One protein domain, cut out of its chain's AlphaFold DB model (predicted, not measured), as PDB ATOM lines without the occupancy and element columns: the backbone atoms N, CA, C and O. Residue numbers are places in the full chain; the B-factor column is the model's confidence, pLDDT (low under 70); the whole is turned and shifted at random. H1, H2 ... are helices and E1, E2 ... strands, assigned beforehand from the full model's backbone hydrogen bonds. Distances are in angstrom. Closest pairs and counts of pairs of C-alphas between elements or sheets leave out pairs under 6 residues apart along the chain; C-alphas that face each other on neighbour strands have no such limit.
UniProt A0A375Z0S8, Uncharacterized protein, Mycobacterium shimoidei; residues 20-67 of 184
ATOM      1  N   ILE A  20     192.943 124.010 180.756       80.94
ATOM      2  CA  ILE A  20     191.488 123.972 180.530       80.94
ATOM      3  C   ILE A  20     190.793 123.267 181.697       80.94
ATOM      4  O   ILE A  20     189.808 123.776 182.228       80.94
ATOM      5  N   GLU A  21     191.324 122.133 182.158       84.12
ATOM      6  CA  GLU A  21     190.740 121.411 183.294       84.12
ATOM      7  C   GLU A  21     190.798 122.245 184.588       84.12
ATOM      8  O   GLU A  21     189.836 122.290 185.357       84.12
ATOM      9  N   GLN A  22     191.907 122.951 184.835       86.38
ATOM     10  CA  GLN A  22     192.024 123.886 185.958       86.38
ATOM     11  C   GLN A  22     191.054 125.067 185.833       86.38
ATOM     12  O   GLN A  22     190.457 125.464 186.837       86.38
ATOM     13  N   ALA A  23     190.860 125.604 184.627       86.19
ATOM     14  CA  ALA A  23     189.914 126.682 184.367       86.19
ATOM     15  C   ALA A  23     188.472 126.236 184.645       86.19
ATOM     16  O   ALA A  23     187.765 126.922 185.380       86.19
ATOM     17  N   ILE A  24     188.067 125.057 184.158       90.12
ATOM     18  CA  ILE A  24     186.750 124.467 184.441       90.12
ATOM     19  C   ILE A  24     186.577 124.254 185.948       90.12
ATOM     20  O   ILE A  24     185.575 124.685 186.519       90.12
ATOM     21  N   ARG A  25     187.570 123.659 186.625       92.00
ATOM     22  CA  ARG A  25     187.532 123.463 188.085       92.00
ATOM     23  C   ARG A  25     187.391 124.777 188.851       92.00
ATOM     24  O   ARG A  25     186.637 124.835 189.819       92.00
ATOM     25  N   ARG A  26     188.087 125.840 188.434       93.06
ATOM     26  CA  ARG A  26     187.958 127.169 189.048       93.06
ATOM     27  C   ARG A  26     186.582 127.778 188.783       93.06
ATOM     28  O   ARG A  26     185.982 128.289 189.727       93.06
ATOM     29  N   ALA A  27     186.081 127.696 187.552       93.94
ATOM     30  CA  ALA A  27     184.769 128.215 187.163       93.94
ATOM     31  C   ALA A  27     183.624 127.535 187.927       93.94
ATOM     32  O   ALA A  27     182.681 128.197 188.345       93.94
ATOM     33  N   ALA A  28     183.743 126.231 188.185       95.81
ATOM     34  CA  ALA A  28     182.772 125.467 188.964       95.81
ATOM     35  C   ALA A  28     182.927 125.619 190.492       95.81
ATOM     36  O   ALA A  28     182.129 125.061 191.246       95.81
ATOM     37  N   SER A  29     183.958 126.320 190.981       96.12
ATOM     38  CA  SER A  29     184.225 126.388 192.422       96.12
ATOM     39  C   SER A  29     183.283 127.359 193.150       96.12
ATOM     40  O   SER A  29     182.992 128.447 192.642       96.12
ATOM     41  N   PRO A  30     182.850 127.033 194.384       96.88
ATOM     42  CA  PRO A  30     182.185 127.998 195.250       96.88
ATOM     43  C   PRO A  30     183.056 129.246 195.444       96.88
ATOM     44  O   PRO A  30     184.255 129.150 195.703       96.88
ATOM     45  N   GLY A  31     182.456 130.431 195.320       94.69
ATOM     46  CA  GLY A  31     183.194 131.694 195.405       94.69
ATOM     47  C   GLY A  31     183.968 132.067 194.136       94.69
ATOM     48  O   GLY A  31     184.796 132.976 194.193       94.69
ATOM     49  N   TYR A  32     183.700 131.417 192.995       95.81
ATOM     50  CA  TYR A  32     184.230 131.837 191.695       95.81
ATOM     51  C   TYR A  32     184.014 133.333 191.450       95.81
ATOM     52  O   TYR A  32     184.973 134.027 191.134       95.81
ATOM     53  N   GLU A  33     182.806 133.850 191.685       96.38
ATOM     54  CA  GLU A  33     182.498 135.258 191.415       96.38
ATOM     55  C   GLU A  33     183.364 136.208 192.254       96.38
ATOM     56  O   GLU A  33     183.990 137.123 191.729       96.38
ATOM     57  N   SER A  34     183.513 135.955 193.558       94.00
ATOM     58  CA  SER A  34     184.358 136.794 194.422       94.00
ATOM     59  C   SER A  34     185.852 136.661 194.104       94.00
ATOM     60  O   SER A  34     186.633 137.593 194.308       94.00
ATOM     61  N   TRP A  35     186.290 135.505 193.607       93.38
ATOM     62  CA  TRP A  35     187.626 135.338 193.046       93.38
ATOM     63  C   TRP A  35     187.792 136.120 191.736       93.38
ATOM     64  O   TRP A  35     188.772 136.847 191.594       93.38
ATOM     65  N   TRP A  36     186.827 136.044 190.825       95.19
ATOM     66  CA  TRP A  36     186.869 136.698 189.522       95.19
ATOM     67  C   TRP A  36     186.856 138.221 189.645       95.19
ATOM     68  O   TRP A  36     187.689 138.891 189.042       95.19
ATOM     69  N   GLN A  37     186.017 138.764 190.529       94.38
ATOM     70  CA  GLN A  37     186.015 140.190 190.861       94.38
ATOM     71  C   GLN A  37     187.375 140.658 191.405       94.38
ATOM     72  O   GLN A  37     187.831 141.752 191.074       94.38
ATOM     73  N   ARG A  38     188.083 139.820 192.180       91.88
ATOM     74  CA  ARG A  38     189.463 140.118 192.607       91.88
ATOM     75  C   ARG A  38     190.458 140.064 191.452       91.88
ATOM     76  O   ARG A  38     191.378 140.870 191.427       91.88
ATOM     77  N   CYS A  39     190.299 139.141 190.507       93.94
ATOM     78  CA  CYS A  39     191.125 139.114 189.302       93.94
ATOM     79  C   CYS A  39     190.919 140.380 188.461       93.94
ATOM     80  O   CYS A  39     191.904 141.001 188.070       93.94
ATOM     81  N   ILE A  40     189.668 140.798 188.248       95.12
ATOM     82  CA  ILE A  40     189.327 142.033 187.529       95.12
ATOM     83  C   ILE A  40     189.889 143.261 188.249       95.12
ATOM     84  O   ILE A  40     190.476 144.121 187.598       95.12
ATOM     85  N   SER A  41     189.771 143.346 189.579       93.88
ATOM     86  CA  SER A  41     190.209 144.535 190.326       93.88
ATOM     87  C   SER A  41     191.717 144.792 190.241       93.88
ATOM     88  O   SER A  41     192.151 145.940 190.309       93.88
ATOM     89  N   VAL A  42     192.520 143.747 190.022       95.56
ATOM     90  CA  VAL A  42     193.959 143.861 189.727       95.56
ATOM     91  C   VAL A  42     194.273 143.713 188.237       95.56
ATOM     92  O   VAL A  42     195.431 143.513 187.872       95.56
ATOM     93  N   GLY A  43     193.264 143.772 187.364       95.12
ATOM     94  CA  GLY A  43     193.340 143.594 185.911       95.12
ATOM     95  C   GLY A  43     194.141 142.364 185.480       95.12
ATOM     96  O   GLY A  43     195.006 142.457 184.610       95.12
ATOM     97  N   PHE A  44     193.900 141.228 186.128       94.94
ATOM     98  CA  PHE A  44     194.508 139.930 185.822       94.94
ATOM     99  C   PHE A  44     196.025 139.859 186.054       94.94
ATOM    100  O   PHE A  44     196.730 139.090 185.403       94.94
ATOM    101  N   CYS A  45     196.553 140.652 186.990       95.69
ATOM    102  CA  CYS A  45     197.935 140.519 187.446       95.69
ATOM    103  C   CYS A  45     198.214 139.092 187.961       95.69
ATOM    104  O   CYS A  45     197.515 138.608 188.848       95.69
ATOM    105  N   ALA A  46     199.271 138.446 187.453       93.38
ATOM    106  CA  ALA A  46     199.653 137.083 187.837       93.38
ATOM    107  C   ALA A  46     200.277 136.990 189.245       93.38
ATOM    108  O   ALA A  46     200.255 135.929 189.860       93.38
ATOM    109  N   ASN A  47     200.819 138.099 189.762       94.75
ATOM    110  CA  ASN A  47     201.510 138.153 191.057       94.75
ATOM    111  C   ASN A  47     201.011 139.336 191.909       94.75
ATOM    112  O   ASN A  47     201.795 140.232 192.210       94.75
ATOM    113  N   PRO A  48     199.707 139.436 192.222       95.44
ATOM    114  CA  PRO A  48     199.163 140.607 192.906       95.44
ATOM    115  C   PRO A  48     199.818 140.816 194.278       95.44
ATOM    116  O   PRO A  48     200.041 139.863 195.025       95.44
ATOM    117  N   ILE A  49     200.107 142.075 194.609       95.50
ATOM    118  CA  ILE A  49     200.765 142.458 195.862       95.50
ATOM    119  C   ILE A  49     199.692 142.837 196.880       95.50
ATOM    120  O   ILE A  49     198.783 143.612 196.574       95.50
ATOM    121  N   GLN A  50     199.803 142.301 198.096       94.81
ATOM    122  CA  GLN A  50     198.980 142.742 199.219       94.81
ATOM    123  C   GLN A  50     199.449 144.118 199.686       94.81
ATOM    124  O   GLN A  50     200.608 144.305 200.049       94.81
ATOM    125  N   ALA A  51     198.531 145.072 199.683       92.88
ATOM    126  CA  ALA A  51     198.755 146.433 200.125       92.88
ATOM    127  C   ALA A  51     197.674 146.840 201.131       92.88
ATOM    128  O   ALA A  51     196.691 146.131 201.360       92.88
ATOM    129  N   SER A  52     197.843 148.014 201.731       93.19
ATOM    130  CA  SER A  52     196.786 148.652 202.509       93.19
ATOM    131  C   SER A  52     196.616 150.093 202.058       93.19
ATOM    132  O   SER A  52     197.607 150.813 201.935       93.19
ATOM    133  N   ALA A  53     195.377 150.520 201.842       89.50
ATOM    134  CA  ALA A  53     195.041 151.914 201.571       89.50
ATOM    135  C   ALA A  53     194.352 152.529 202.784       89.50
ATOM    136  O   ALA A  53     193.623 151.847 203.503       89.50
ATOM    137  N   TYR A  54     194.595 153.815 203.026       94.56
ATOM    138  CA  TYR A  54     193.839 154.568 204.019       94.56
ATOM    139  C   TYR A  54     192.488 154.968 203.424       94.56
ATOM    140  O   TYR A  54     192.445 155.597 202.369       94.56
ATOM    141  N   ASP A  55     191.403 154.588 204.092       93.38
ATOM    142  CA  ASP A  55     190.049 154.982 203.731       93.38
ATOM    143  C   ASP A  55     189.636 156.201 204.574       93.38
ATOM    144  O   ASP A  55     189.304 156.038 205.756       93.38
ATOM    145  N   PRO A  56     189.636 157.423 204.002       93.31
ATOM    146  CA  PRO A  56     189.279 158.629 204.739       93.31
ATOM    147  C   PRO A  56     187.805 158.657 205.158       93.31
ATOM    148  O   PRO A  56     187.472 159.347 206.115       93.31
ATOM    149  N   LYS A  57     186.916 157.900 204.497       94.88
ATOM    150  CA  LYS A  57     185.489 157.857 204.857       94.88
ATOM    151  C   LYS A  57     185.253 157.075 206.145       94.88
ATOM    152  O   LYS A  57     184.368 157.424 206.917       94.88
ATOM    153  N   HIS A  58     186.041 156.027 206.375       91.31
ATOM    154  CA  HIS A  58     185.905 155.150 207.543       91.31
ATOM    155  C   HIS A  58     187.023 155.331 208.581       91.31
ATOM    156  O   HIS A  58     187.036 154.625 209.587       91.31
ATOM    157  N   GLY A  59     187.984 156.228 208.333       95.38
ATOM    158  CA  GLY A  59     189.091 156.525 209.244       95.38
ATOM    159  C   GLY A  59     190.020 155.339 209.522       95.38
ATOM    160  O   GLY A  59     190.690 155.318 210.551       95.38
ATOM    161  N   ARG A  60     190.063 154.330 208.640       95.44
ATOM    162  CA  ARG A  60     190.825 153.086 208.849       95.44
ATOM    163  C   ARG A  60     191.594 152.670 207.605       95.44
ATOM    164  O   ARG A  60     191.224 153.021 206.489       95.44
ATOM    165  N   ARG A  61     192.647 151.868 207.783       94.50
ATOM    166  CA  ARG A  61     193.312 151.206 206.653       94.50
ATOM    167  C   ARG A  61     192.531 149.964 206.238       94.50
ATOM    168  O   ARG A  61     192.136 149.172 207.091       94.50
ATOM    169  N   VAL A  62     192.339 149.785 204.938       92.62
ATOM    170  CA  VAL A  62     191.700 148.607 204.345       92.62
ATOM    171  C   VAL A  62     192.728 147.791 203.562       92.62
ATOM    172  O   VAL A  62     193.556 148.378 202.857       92.62
ATOM    173  N   PRO A  63     192.725 146.452 203.685       91.69
ATOM    174  CA  PRO A  63     193.562 145.602 202.853       91.69
ATOM    175  C   PRO A  63     193.068 145.654 201.406       91.69
ATOM    176  O   PRO A  63     191.867 145.611 201.145       91.69
ATOM    177  N   MET A  64     193.999 145.719 200.461       91.81
ATOM    178  CA  MET A  64     193.698 145.683 199.036       91.81
ATOM    179  C   MET A  64     194.766 144.908 198.273       91.81
ATOM    180  O   MET A  64     195.871 144.686 198.768       91.81
ATOM    181  N   LEU A  65     194.431 144.499 197.056       94.25
ATOM    182  CA  LEU A  65     195.395 143.937 196.122       94.25
ATOM    183  C   LEU A  65     195.715 144.981 195.060       94.25
ATOM    184  O   LEU A  65     194.815 145.652 194.561       94.25
ATOM    185  N   ILE A  66     196.991 145.092 194.705       95.12
ATOM    186  CA  ILE A  66     197.455 145.924 193.594       95.12
ATOM    187  C   ILE A  66     198.208 145.083 192.567       95.12
ATOM    188  O   ILE A  66     198.697 143.984 192.853       95.12
ATOM    189  N   ARG A  67     198.311 145.622 191.352       97.00
ATOM    190  CA  ARG A  67     199.161 145.075 190.289       97.00
ATOM    191  C   ARG A  67     200.619 145.051 190.750       97.00
ATOM    192  O   ARG A  67     201.054 145.955 191.456       97.00
TER     193      ARG A  67
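This is residues 20 to 67 of the 184 residues of an uncharacterized protein of Mycobacterium shimoidei (UniProt A0A375Z0S8). Picture a loose zigzag drawn out along one axis: a two-stranded hairpin, E1 and E2, makes one end, H2 lies in the middle, and the short helix H1 makes the other end, at a corner with H2. Residues 20 to 25 of H1 stick out, and so do residues 28 to 34, of which 32 to 34 belong to H2. The printed part has 48 residues with two named helices and then two named strands, in the order H1, H2, E1, E2, a mixed class with one antiparallel sheet, E1 - E2. The whole is loose, with a radius of gyration of the C-alphas of 13.8 A, and a rod spanning 43 by 20 by 12 A.

Find C-alpha 20 at (191.488, 123.972, 180.530); from there H1 runs through residues 20 to 27. H2, residues 32 to 41, measures 14.1 A and ends at C-alpha 41, at (190.209, 144.535, 190.326). E1 takes residues 49 to 55, 18.3 A long. E2, residues 60 to 66, runs 18.1 A to C-alpha 66 at (197.455, 145.924, 193.594).

Look first at H1 and H2: they are close but not clearly touching, with their closest C-alphas, those of Arg 26 and Tyr 32, 6.5 A apart. Their lines are about perpendicular, at 82 degrees. In both helices every O i to N i+4 pair is within hydrogen-bond range. Between H2 and E2 the closest C-alphas are those of Ser 41 and Leu 65, at 7.8 A. E1 and E2 form a hairpin, antiparallel at 146 degrees; N 51 and O 64 are within hydrogen-bond range at 2.8 A, as are N 62 and O 53 at 2.8 A. H1 is apart from E1 and E2.

The C-alphas farthest apart, those of Glu 21 and Gly 59, are 43.7 A from each other. The printed part has no cut, and no link is long. The mean pLDDT of the printed part is 93.3, and no printed residue is under 70.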